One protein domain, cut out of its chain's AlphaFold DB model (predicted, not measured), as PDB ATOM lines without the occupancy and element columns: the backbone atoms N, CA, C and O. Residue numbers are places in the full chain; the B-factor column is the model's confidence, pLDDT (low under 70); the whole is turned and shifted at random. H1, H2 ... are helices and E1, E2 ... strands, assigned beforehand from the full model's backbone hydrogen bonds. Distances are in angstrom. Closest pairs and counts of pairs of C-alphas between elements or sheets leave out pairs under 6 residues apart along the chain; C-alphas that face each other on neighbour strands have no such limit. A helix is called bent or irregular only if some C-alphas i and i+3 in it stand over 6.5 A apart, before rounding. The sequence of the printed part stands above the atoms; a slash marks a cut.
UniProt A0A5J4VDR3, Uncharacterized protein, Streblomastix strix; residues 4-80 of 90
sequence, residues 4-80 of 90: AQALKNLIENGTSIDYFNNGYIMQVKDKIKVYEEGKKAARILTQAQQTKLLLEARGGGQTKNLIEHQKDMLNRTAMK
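AT A GLANCE: This is residues 4 to 80 of the 90 residues of an uncharacterized protein of Streblomastix strix (UniProt A0A5J4VDR3). A small twisted sheet of four antiparallel strands, E1 to E4, has one helix, H2, packed over one of its faces, and a long tail with the helix H3 sticks out from this small body. A short helix, H1, stands at the other end of the model, joined to the edge strand E1, and the tail of residues 61 to 80 makes much of the length. The printed part has 77 residues with three named helices and four named strands, in the order H1, E1, E2, E3, E4, H2, H3. The sheet runs E1, E2, E3, E4, antiparallel throughout, and the class is mixed, helices and strands. The whole is extended, with a radius of gyration of the C-alphas of 19.6 A and spans of 60 by 33 by 19 A.

HOW THE PARTS SIT: H1, residues 4 to 12, is not on the sheet, but only just, with 4 pairs of C-alphas within 10 A. Its closest C-alphas to E1, residues 15 to 20, are those of Leu 10 and Ser 16, 7.8 A apart. E1 and E2, residues 23 to 28, form an antiparallel hairpin at 165 degrees between their directions, with N 18 and O 25 at 2.9 A and N 25 and O 18 at 2.8 A, within hydrogen-bond range. E2 and E3, residues 31 to 36, form the next hairpin at 166 degrees, with N 26 and O 33 at 2.8 A. E3 and E4, residues 43 to 45, form a third hairpin at 134 degrees, with N 34 and O 43 at 2.8 A. The four strands are a meander, each the antiparallel neighbour of the one before; E1 and E4 are the edge strands. The sheet is twisted, its C-alphas lying up to 4.3 A off the best plane. H2, residues 47 to 57, is on the sheet at a height over the sheet of 9.0 A, and the two make two layers, a helix on one face of a sheet. H2 lies over E3 and only just over E2, on which 3 of its C-alphas fall, and runs along the strands at 24 degrees to E3 on the local plane. The closest C-alphas of H2 and E1 are those of Ala 57 and Phe 20, 6.0 A apart, and those of H2 and E3 are Gln 47 and Ile 32, 7.3 A apart. H3, residues 63 to 78, is not on the sheet and is apart from H2. In H1 and H2 every O i to N i+4 pair is within hydrogen-bond range; in H3 10 of 12 are.

IN THESE COORDINATES: H1 begins with C-alpha 4 at (-57.246, -41.584, 24.798) and is 11.9 A long from first to last C-alpha. E1 measures 16.8 A, E2 16.6 A and E3 16.4 A, while E4, with three residues, measures 6.3 A. H2 is 15.3 A long and begins with C-alpha 47 at (-40.791, -27.785, 6.967). H3 is 23.7 A long and ends with C-alpha 78 at (-50.149, -51.219, -31.094). H3 is neither bent nor irregular, but only just: C-alphas 64 and 67 are 6.1 A apart.

THE WHOLE: The two C-alphas farthest apart are those of Gln 5 and Met 79, at 61.4 A. Residues 61 to 80, of which 63 to 78 belong to H3, stand free; the other 57 residues span 34 by 26 by 19 A. The printed part has no cut. The link from E3 to E4, six residues, is short, the other links are tight, and no link is long. The mean pLDDT of the printed part is 76.9, and residues 59 to 80 are under 70.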
ATOM      1  N   ALA A   4     -56.601 -42.392  25.833       79.38
ATOM      2  CA  ALA A   4     -57.246 -41.584  24.798       79.38
ATOM      3  C   ALA A   4     -57.019 -40.074  25.000       79.38
ATOM      4  O   ALA A   4     -56.831 -39.349  24.029       79.38
ATOM      5  N   GLN A   5     -56.971 -39.595  26.244       79.00
ATOM      6  CA  GLN A   5     -56.617 -38.212  26.571       79.00
ATOM      7  C   GLN A   5     -55.129 -37.936  26.378       79.00
ATOM      8  O   GLN A   5     -54.779 -36.861  25.904       79.00
ATOM      9  N   ALA A   6     -54.255 -38.903  26.664       72.94
ATOM     10  CA  ALA A   6     -52.838 -38.787  26.324       72.94
ATOM     11  C   ALA A   6     -52.637 -38.693  24.800       72.94
ATOM     12  O   ALA A   6     -51.895 -37.832  24.331       72.94
ATOM     13  N   LEU A   7     -53.353 -39.516  24.025       76.69
ATOM     14  CA  LEU A   7     -53.317 -39.486  22.562       76.69
ATOM     15  C   LEU A   7     -53.896 -38.180  22.000       76.69
ATOM     16  O   LEU A   7     -53.278 -37.553  21.146       76.69
ATOM     17  N   LYS A   8     -55.041 -37.729  22.526       79.50
ATOM     18  CA  LYS A   8     -55.651 -36.445  22.171       79.50
ATOM     19  C   LYS A   8     -54.696 -35.285  22.450       79.50
ATOM     20  O   LYS A   8     -54.476 -34.474  21.565       79.50
ATOM     21  N   ASN A   9     -54.059 -35.259  23.619       74.06
ATOM     22  CA  ASN A   9     -53.089 -34.224  23.966       74.06
ATOM     23  C   ASN A   9     -51.848 -34.263  23.061       74.06
ATOM     24  O   ASN A   9     -51.289 -33.212  22.775       74.06
ATOM     25  N   LEU A  10     -51.392 -35.434  22.605       73.31
ATOM     26  CA  LEU A  10     -50.278 -35.533  21.650       73.31
ATOM     27  C   LEU A  10     -50.652 -34.945  20.283       73.31
ATOM     28  O   LEU A  10     -49.879 -34.166  19.723       73.31
ATOM     29  N   ILE A  11     -51.853 -35.268  19.797       74.94
ATOM     30  CA  ILE A  11     -52.404 -34.739  18.544       74.94
ATOM     31  C   ILE A  11     -52.624 -33.222  18.657       74.94
ATOM     32  O   ILE A  11     -52.174 -32.469  17.798       74.94
ATOM     33  N   GLU A  12     -53.245 -32.754  19.741       75.56
ATOM     34  CA  GLU A  12     -53.536 -31.334  19.984       75.56
ATOM     35  C   GLU A  12     -52.271 -30.497  20.222       75.56
ATOM     36  O   GLU A  12     -52.203 -29.349  19.792       75.56
ATOM     37  N   ASN A  13     -51.234 -31.061  20.849       77.88
ATOM     38  CA  ASN A  13     -49.943 -30.384  21.002       77.88
ATOM     39  C   ASN A  13     -49.081 -30.430  19.728       77.88
ATOM     40  O   ASN A  13     -47.953 -29.930  19.747       77.88
ATOM     41  N   GLY A  14     -49.582 -31.027  18.639       71.00
ATOM     42  CA  GLY A  14     -48.881 -31.111  17.360       71.00
ATOM     43  C   GLY A  14     -47.566 -31.878  17.468       71.00
ATOM     44  O   GLY A  14     -46.568 -31.464  16.877       71.00
ATOM     45  N   THR A  15     -47.533 -32.932  18.294       82.44
ATOM     46  CA  THR A  15     -46.359 -33.803  18.406       82.44
ATOM     47  C   THR A  15     -46.505 -34.984  17.454       82.44
ATOM     48  O   THR A  15     -47.325 -35.867  17.694       82.44
ATOM     49  N   SER A  16     -45.710 -35.000  16.382       83.94
ATOM     50  CA  SER A  16     -45.648 -36.097  15.406       83.94
ATOM     51  C   SER A  16     -44.279 -36.767  15.438       83.94
ATOM     52  O   SER A  16     -43.264 -36.098  15.651       83.94
ATOM     53  N   ILE A  17     -44.245 -38.082  15.219       85.38
ATOM     54  CA  ILE A  17     -43.008 -38.849  15.057       85.38
ATOM     55  C   ILE A  17     -43.114 -39.681  13.779       85.38
ATOM     56  O   ILE A  17     -43.965 -40.564  13.685       85.38
ATOM     57  N   ASP A  18     -42.223 -39.423  12.825       85.12
ATOM     58  CA  ASP A  18     -42.128 -40.138  11.553       85.12
ATOM     59  C   ASP A  18     -40.797 -40.890  11.471       85.12
ATOM     60  O   ASP A  18     -39.732 -40.308  11.674       85.12
ATOM     61  N   TYR A  19     -40.839 -42.177  11.133       83.75
ATOM     62  CA  TYR A  19     -39.644 -43.014  10.992       83.75
ATOM     63  C   TYR A  19     -39.207 -43.116   9.525       83.75
ATOM     64  O   TYR A  19     -40.037 -43.171   8.617       83.75
ATOM     65  N   PHE A  20     -37.896 -43.165   9.299       83.12
ATOM     66  CA  PHE A  20     -37.277 -43.426   8.000       83.12
ATOM     67  C   PHE A  20     -36.067 -44.354   8.164       83.12
ATOM     68  O   PHE A  20     -35.605 -44.585   9.275       83.12
ATOM     69  N   ASN A  21     -35.538 -44.883   7.057       79.38
ATOM     70  CA  ASN A  21     -34.521 -45.945   7.083       79.38
ATOM     71  C   ASN A  21     -33.307 -45.654   7.982       79.38
ATOM     72  O   ASN A  21     -32.769 -46.577   8.576       79.38
ATOM     73  N   ASN A  22     -32.905 -44.385   8.109       85.44
ATOM     74  CA  ASN A  22     -31.697 -43.995   8.835       85.44
ATOM     75  C   ASN A  22     -32.011 -43.208  10.119       85.44
ATOM     76  O   ASN A  22     -31.131 -42.501  10.615       85.44
ATOM     77  N   GLY A  23     -33.248 -43.236  10.633       89.56
ATOM     78  CA  GLY A  23     -33.603 -42.461  11.821       89.56
ATOM     79  C   GLY A  23     -35.082 -42.111  11.976       89.56
ATOM     80  O   GLY A  23     -35.971 -42.746  11.415       89.56
ATOM     81  N   TYR A  24     -35.357 -41.071  12.761       89.69
ATOM     82  CA  TYR A  24     -36.710 -40.551  12.951       89.69
ATOM     83  C   TYR A  24     -36.742 -39.024  12.996       89.69
ATOM     84  O   TYR A  24     -35.768 -38.349  13.338       89.69
ATOM     85  N   ILE A  25     -37.894 -38.477  12.631       90.75
ATOM     86  CA  ILE A  25     -38.224 -37.063  12.704       90.75
ATOM     87  C   ILE A  25     -39.227 -36.893  13.835       90.75
ATOM     88  O   ILE A  25     -40.266 -37.539  13.838       90.75
ATOM     89  N   MET A  26     -38.930 -36.008  14.775       89.56
ATOM     90  CA  MET A  26     -39.852 -35.571  15.811       89.56
ATOM     91  C   MET A  26     -40.250 -34.125  15.528       89.56
ATOM     92  O   MET A  26     -39.411 -33.223  15.564       89.56
ATOM     93  N   GLN A  27     -41.529 -33.896  15.265       88.94
ATOM     94  CA  GLN A  27     -42.106 -32.566  15.158       88.94
ATOM     95  C   GLN A  27     -42.837 -32.245  16.455       88.94
ATOM     96  O   GLN A  27     -43.630 -33.051  16.922       88.94
ATOM     97  N   VAL A  28     -42.560 -31.084  17.042       86.38
ATOM     98  CA  VAL A  28     -43.273 -30.554  18.207       86.38
ATOM     99  C   VAL A  28     -43.679 -29.129  17.869       86.38
ATOM    100  O   VAL A  28     -42.831 -28.229  17.876       86.38
ATOM    101  N   LYS A  29     -44.963 -28.926  17.557       83.94
ATOM    102  CA  LYS A  29     -45.475 -27.657  17.014       83.94
ATOM    103  C   LYS A  29     -44.680 -27.267  15.755       83.94
ATOM    104  O   LYS A  29     -44.625 -28.034  14.798       83.94
ATOM    105  N   ASP A  30     -43.987 -26.132  15.785       83.25
ATOM    106  CA  ASP A  30     -43.200 -25.610  14.659       83.25
ATOM    107  C   ASP A  30     -41.749 -26.113  14.630       83.25
ATOM    108  O   ASP A  30     -40.982 -25.791  13.722       83.25
ATOM    109  N   LYS A  31     -41.325 -26.878  15.644       88.19
ATOM    110  CA  LYS A  31     -39.944 -27.359  15.758       88.19
ATOM    111  C   LYS A  31     -39.839 -28.777  15.237       88.19
ATOM    112  O   LYS A  31     -40.364 -29.704  15.847       88.19
ATOM    113  N   ILE A  32     -39.083 -28.947  14.160       91.31
ATOM    114  CA  ILE A  32     -38.797 -30.251  13.572       91.31
ATOM    115  C   ILE A  32     -37.368 -30.640  13.936       91.31
ATOM    116  O   ILE A  32     -36.422 -29.916  13.623       91.31
ATOM    117  N   LYS A  33     -37.205 -31.784  14.596       92.12
ATOM    118  CA  LYS A  33     -35.912 -32.376  14.941       92.12
ATOM    119  C   LYS A  33     -35.743 -33.705  14.228       92.12
ATOM    120  O   LYS A  33     -36.643 -34.532  14.251       92.12
ATOM    121  N   VAL A  34     -34.573 -33.927  13.654       91.38
ATOM    122  CA  VAL A  34     -34.204 -35.189  13.014       91.38
ATOM    123  C   VAL A  34     -33.088 -35.844  13.799       91.38
ATOM    124  O   VAL A  34     -32.076 -35.209  14.107       91.38
ATOM    125  N   TYR A  35     -33.290 -37.116  14.103       91.31
ATOM    126  CA  TYR A  35     -32.342 -37.983  14.774       91.31
ATOM    127  C   TYR A  35     -31.930 -39.055  13.780       91.31
ATOM    128  O   TYR A  35     -32.754 -39.869  13.376       91.31
ATOM    129  N   GLU A  36     -30.671 -39.013  13.361       90.12
ATOM    130  CA  GLU A  36     -30.100 -39.984  12.432       90.12
ATOM    131  C   GLU A  36     -29.276 -41.010  13.213       90.12
ATOM    132  O   GLU A  36     -28.594 -40.670  14.184       90.12
ATOM    133  N   GLU A  37     -29.317 -42.259  12.769       87.44
ATOM    134  CA  GLU A  37     -28.502 -43.330  13.327       87.44
ATOM    135  C   GLU A  37     -27.007 -42.968  13.249       87.44
ATOM    136  O   GLU A  37     -26.517 -42.422  12.259       87.44
ATOM    137  N   GLY A  38     -26.279 -43.199  14.343       87.38
ATOM    138  CA  GLY A  38     -24.857 -42.856  14.457       87.38
ATOM    139  C   GLY A  38     -24.556 -41.374  14.720       87.38
ATOM    140  O   GLY A  38     -23.401 -41.033  14.989       87.38
ATOM    141  N   LYS A  39     -25.555 -40.475  14.714       88.12
ATOM    142  CA  LYS A  39     -25.352 -39.063  15.077       88.12
ATOM    143  C   LYS A  39     -25.664 -38.817  16.548       88.12
ATOM    144  O   LYS A  39     -26.722 -39.162  17.058       88.12
ATOM    145  N   LYS A  40     -24.734 -38.142  17.230       87.12
ATOM    146  CA  LYS A  40     -24.849 -37.808  18.661       87.12
ATOM    147  C   LYS A  40     -25.844 -36.680  18.958       87.12
ATOM    148  O   LYS A  40     -26.212 -36.493  20.112       87.12
ATOM    149  N   ALA A  41     -26.243 -35.907  17.950       87.44
ATOM    150  CA  ALA A  41     -27.078 -34.725  18.123       87.44
ATOM    151  C   ALA A  41     -28.208 -34.670  17.095       87.44
ATOM    152  O   ALA A  41     -28.033 -35.041  15.932       87.44
ATOM    153  N   ALA A  42     -29.350 -34.145  17.540       89.44
ATOM    154  CA  ALA A  42     -30.494 -33.870  16.687       89.44
ATOM    155  C   ALA A  42     -30.225 -32.652  15.802       89.44
ATOM    156  O   ALA A  42     -29.717 -31.633  16.275       89.44
ATOM    157  N   ARG A  43     -30.638 -32.718  14.540       91.62
ATOM    158  CA  ARG A  43     -30.618 -31.566  13.631       91.62
ATOM    159  C   ARG A  43     -31.992 -30.920  13.602       91.62
ATOM    160  O   ARG A  43     -32.992 -31.623  13.514       91.62
ATOM    161  N   ILE A  44     -32.046 -29.595  13.664       92.19
ATOM    162  CA  ILE A  44     -33.297 -28.856  13.465       92.19
ATOM    163  C   ILE A  44     -33.470 -28.621  11.967       92.19
ATOM    164  O   ILE A  44     -32.529 -28.175  11.310       92.19
ATOM    165  N   LEU A  45     -34.651 -28.935  11.441       89.81
ATOM    166  CA  LEU A  45     -35.001 -28.722  10.039       89.81
ATOM    167  C   LEU A  45     -36.158 -27.732   9.900       89.81
ATOM    168  O   LEU A  45     -36.969 -27.563  10.811       89.81
ATOM    169  N   THR A  46     -36.252 -27.109   8.729       90.12
ATOM    170  CA  THR A  46     -37.462 -26.401   8.294       90.12
ATOM    171  C   THR A  46     -38.472 -27.379   7.690       90.12
ATOM    172  O   THR A  46     -38.112 -28.482   7.270       90.12
ATOM    173  N   GLN A  47     -39.736 -26.962   7.571       85.62
ATOM    174  CA  GLN A  47     -40.791 -27.785   6.967       85.62
ATOM    175  C   GLN A  47     -40.423 -28.273   5.555       85.62
ATOM    176  O   GLN A  47     -40.617 -29.442   5.233       85.62
ATOM    177  N   ALA A  48     -39.835 -27.409   4.724       87.88
ATOM    178  CA  ALA A  48     -39.412 -27.772   3.370       87.88
ATOM    179  C   ALA A  48     -38.301 -28.837   3.371       87.88
ATOM    180  O   ALA A  48     -38.317 -29.759   2.557       87.88
ATOM    181  N   GLN A  49     -37.353 -28.739   4.311       89.50
ATOM    182  CA  GLN A  49     -36.278 -29.720   4.463       89.50
ATOM    183  C   GLN A  49     -36.808 -31.068   4.960       89.50
ATOM    184  O   GLN A  49     -36.371 -32.103   4.464       89.50
ATOM    185  N   GLN A  50     -37.772 -31.060   5.885       86.19
ATOM    186  CA  GLN A  50     -38.456 -32.274   6.332       86.19
ATOM    187  C   GLN A  50     -39.163 -32.968   5.168       86.19
ATOM    188  O   GLN A  50     -38.961 -34.160   4.953       86.19
ATOM    189  N   THR A  51     -39.959 -32.224   4.394       84.94
ATOM    190  CA  THR A  51     -40.682 -32.777   3.244       84.94
ATOM    191  C   THR A  51     -39.714 -33.384   2.232       84.94
ATOM    192  O   THR A  51     -39.946 -34.492   1.758       84.94
ATOM    193  N   LYS A  52     -38.587 -32.716   1.955       88.00
ATOM    194  CA  LYS A  52     -37.535 -33.254   1.080       88.00
ATOM    195  C   LYS A  52     -36.945 -34.562   1.621       88.00
ATOM    196  O   LYS A  52     -36.848 -35.525   0.869       88.00
ATOM    197  N   LEU A  53     -36.619 -34.619   2.916       86.12
ATOM    198  CA  LEU A  53     -36.060 -35.814   3.563       86.12
ATOM    199  C   LEU A  53     -37.031 -37.004   3.499       86.12
ATOM    200  O   LEU A  53     -36.631 -38.118   3.170       86.12
ATOM    201  N   LEU A  54     -38.314 -36.767   3.788       83.75
ATOM    202  CA  LEU A  54     -39.345 -37.804   3.737       83.75
ATOM    203  C   LEU A  54     -39.581 -38.305   2.310       83.75
ATOM    204  O   LEU A  54     -39.785 -39.503   2.118       83.75
ATOM    205  N   LEU A  55     -39.541 -37.417   1.312       84.62
ATOM    206  CA  LEU A  55     -39.627 -37.812  -0.093       84.62
ATOM    207  C   LEU A  55     -38.446 -38.704  -0.476       84.62
ATOM    208  O   LEU A  55     -38.668 -39.793  -0.995       84.62
ATOM    209  N   GLU A  56     -37.215 -38.299  -0.169       83.12
ATOM    210  CA  GLU A  56     -36.009 -39.090  -0.451       83.12
ATOM    211  C   GLU A  56     -36.063 -40.472   0.229       83.12
ATOM    212  O   GLU A  56     -35.837 -41.490  -0.426       83.12
ATOM    213  N   ALA A  57     -36.459 -40.528   1.504       77.88
ATOM    214  CA  ALA A  57     -36.580 -41.773   2.265       77.88
ATOM    215  C   ALA A  57     -37.651 -42.737   1.729       77.88
ATOM    216  O   ALA A  57     -37.505 -43.952   1.851       77.88
ATOM    217  N   ARG A  58     -38.724 -42.209   1.129       77.62
ATOM    218  CA  ARG A  58     -39.811 -42.990   0.513       77.62
ATOM    219  C   ARG A  58     -39.534 -43.355  -0.956       77.62
ATOM    220  O   ARG A  58     -40.426 -43.866  -1.624       77.62
ATOM    221  N   GLY A  59     -38.322 -43.107  -1.471       68.81
ATOM    222  CA  GLY A  59     -37.940 -43.409  -2.861       68.81
ATOM    223  C   GLY A  59     -38.309 -42.316  -3.875       68.81
ATOM    224  O   GLY A  59     -38.437 -42.579  -5.072       68.81
ATOM    225  N   GLY A  60     -38.501 -41.084  -3.405       56.62
ATOM    226  CA  GLY A  60     -38.930 -39.913  -4.168       56.62
ATOM    227  C   GLY A  60     -37.927 -39.477  -5.230       56.62
ATOM    228  O   GLY A  60     -37.141 -38.556  -5.027       56.62
ATOM    229  N   GLY A  61     -38.005 -40.137  -6.383       53.28
ATOM    230  CA  GLY A  61     -37.301 -39.775  -7.610       53.28
ATOM    231  C   GLY A  61     -37.488 -40.740  -8.787       53.28
ATOM    232  O   GLY A  61     -36.923 -40.499  -9.850       53.28
ATOM    233  N   GLN A  62     -38.269 -41.821  -8.673       49.66
ATOM    234  CA  GLN A  62     -38.538 -42.721  -9.806       49.66
ATOM    235  C   GLN A  62     -39.688 -42.237 -10.707       49.66
ATOM    236  O   GLN A  62     -40.556 -43.005 -11.104       49.66
ATOM    237  N   THR A  63     -39.664 -40.975 -11.134       48.28
ATOM    238  CA  THR A  63     -40.500 -40.509 -12.261       48.28
ATOM    239  C   THR A  63     -39.961 -40.983 -13.618       48.28
ATOM    240  O   THR A  63     -40.545 -40.682 -14.653       48.28
ATOM    241  N   LYS A  64     -38.834 -41.709 -13.646       49.81
ATOM    242  CA  LYS A  64     -38.236 -42.224 -14.889       49.81
ATOM    243  C   LYS A  64     -38.878 -43.531 -15.371       49.81
ATOM    244  O   LYS A  64     -39.131 -43.662 -16.560       49.81
ATOM    245  N   ASN A  65     -39.267 -44.433 -14.467       54.03
ATOM    246  CA  ASN A  65     -39.813 -45.739 -14.862       54.03
ATOM    247  C   ASN A  65     -41.317 -45.725 -15.186       54.03
ATOM    248  O   ASN A  65     -41.779 -46.577 -15.935       54.03
ATOM    249  N   LEU A  66     -42.098 -44.761 -14.680       55.12
ATOM    250  CA  LEU A  66     -43.545 -44.730 -14.948       55.12
ATOM    251  C   LEU A  66     -43.873 -44.267 -16.380       55.12
ATOM    252  O   LEU A  66     -44.854 -44.723 -16.966       55.12
ATOM    253  N   ILE A  67     -43.061 -43.370 -16.955       56.62
ATOM    254  CA  ILE A  67     -43.249 -42.878 -18.332       56.62
ATOM    255  C   ILE A  67     -42.750 -43.917 -19.346       56.62
ATOM    256  O   ILE A  67     -43.390 -44.123 -20.375       56.62
ATOM    257  N   GLU A  68     -41.643 -44.600 -19.056       56.59
ATOM    258  CA  GLU A  68     -41.090 -45.651 -19.919       56.59
ATOM    259  C   GLU A  68     -41.991 -46.894 -19.939       56.59
ATOM    260  O   GLU A  68     -42.364 -47.366 -21.010       56.59
ATOM    261  N   HIS A  69     -42.502 -47.316 -18.776       58.94
ATOM    262  CA  HIS A  69     -43.481 -48.399 -18.681       58.94
ATOM    263  C   HIS A  69     -44.807 -48.076 -19.401       58.94
ATOM    264  O   HIS A  69     -45.414 -48.955 -20.008       58.94
ATOM    265  N   GLN A  70     -45.248 -46.810 -19.403       60.12
ATOM    266  CA  GLN A  70     -46.423 -46.381 -20.179       60.12
ATOM    267  C   GLN A  70     -46.170 -46.381 -21.692       60.12
ATOM    268  O   GLN A  70     -47.050 -46.794 -22.450       60.12
ATOM    269  N   LYS A  71     -44.978 -45.970 -22.146       61.72
ATOM    270  CA  LYS A  71     -44.584 -46.062 -23.562       61.72
ATOM    271  C   LYS A  71     -44.505 -47.519 -24.026       61.72
ATOM    272  O   LYS A  71     -45.012 -47.835 -25.100       61.72
ATOM    273  N   ASP A  72     -43.976 -48.412 -23.195       65.00
ATOM    274  CA  ASP A  72     -43.926 -49.850 -23.478       65.00
ATOM    275  C   ASP A  72     -45.317 -50.496 -23.514       65.00
ATOM    276  O   ASP A  72     -45.591 -51.326 -24.385       65.00
ATOM    277  N   MET A  73     -46.230 -50.091 -22.625       64.75
ATOM    278  CA  MET A  73     -47.621 -50.554 -22.664       64.75
ATOM    279  C   MET A  73     -48.370 -50.050 -23.907       64.75
ATOM    280  O   MET A  73     -49.097 -50.825 -24.535       64.75
ATOM    281  N   LEU A  74     -48.158 -48.799 -24.328       63.34
ATOM    282  CA  LEU A  74     -48.731 -48.258 -25.569       63.34
ATOM    283  C   LEU A  74     -48.178 -48.971 -26.815       63.34
ATOM    284  O   LEU A  74     -48.950 -49.361 -27.694       63.34
ATOM    285  N   ASN A  75     -46.870 -49.244 -26.857       60.28
ATOM    286  CA  ASN A  75     -46.224 -49.947 -27.970       60.28
ATOM    287  C   ASN A  75     -46.612 -51.436 -28.047       60.28
ATOM    288  O   ASN A  75     -46.828 -51.960 -29.142       60.28
ATOM    289  N   ARG A  76     -46.800 -52.119 -26.907       59.56
ATOM    290  CA  ARG A  76     -47.339 -53.495 -26.875       59.56
ATOM    291  C   ARG A  76     -48.787 -53.579 -27.354       59.56
ATOM    292  O   ARG A  76     -49.173 -54.588 -27.941       59.56
ATOM    293  N   THR A  77     -49.577 -52.533 -27.126       57.44
ATOM    294  CA  THR A  77     -50.986 -52.484 -27.549       57.44
ATOM    295  C   THR A  77     -51.105 -52.249 -29.060       57.44
ATOM    296  O   THR A  77     -51.962 -52.846 -29.711       57.44
ATOM    297  N   ALA A  78     -50.193 -51.469 -29.651       58.09
ATOM    298  CA  ALA A  78     -50.149 -51.219 -31.094       58.09
ATOM    299  C   ALA A  78     -49.715 -52.444 -31.932       58.09
ATOM    300  O   ALA A  78     -50.139 -52.579 -33.078       58.09
ATOM    301  N   MET A  79     -48.929 -53.373 -31.370       52.50
ATOM    302  CA  MET A  79     -48.456 -54.584 -32.068       52.50
ATOM    303  C   MET A  79     -49.459 -55.756 -32.092       52.50
ATOM    304  O   MET A  79     -49.203 -56.763 -32.751       52.50
ATOM    305  N   LYS A  80     -50.612 -55.654 -31.411       51.88
ATOM    306  CA  LYS A  80     -51.619 -56.733 -31.308       51.88
ATOM    307  C   LYS A  80     -52.852 -56.554 -32.205       51.88
ATOM    308  O   LYS A  80     -53.937 -57.026 -31.873       51.88
TER     309      LYS A  80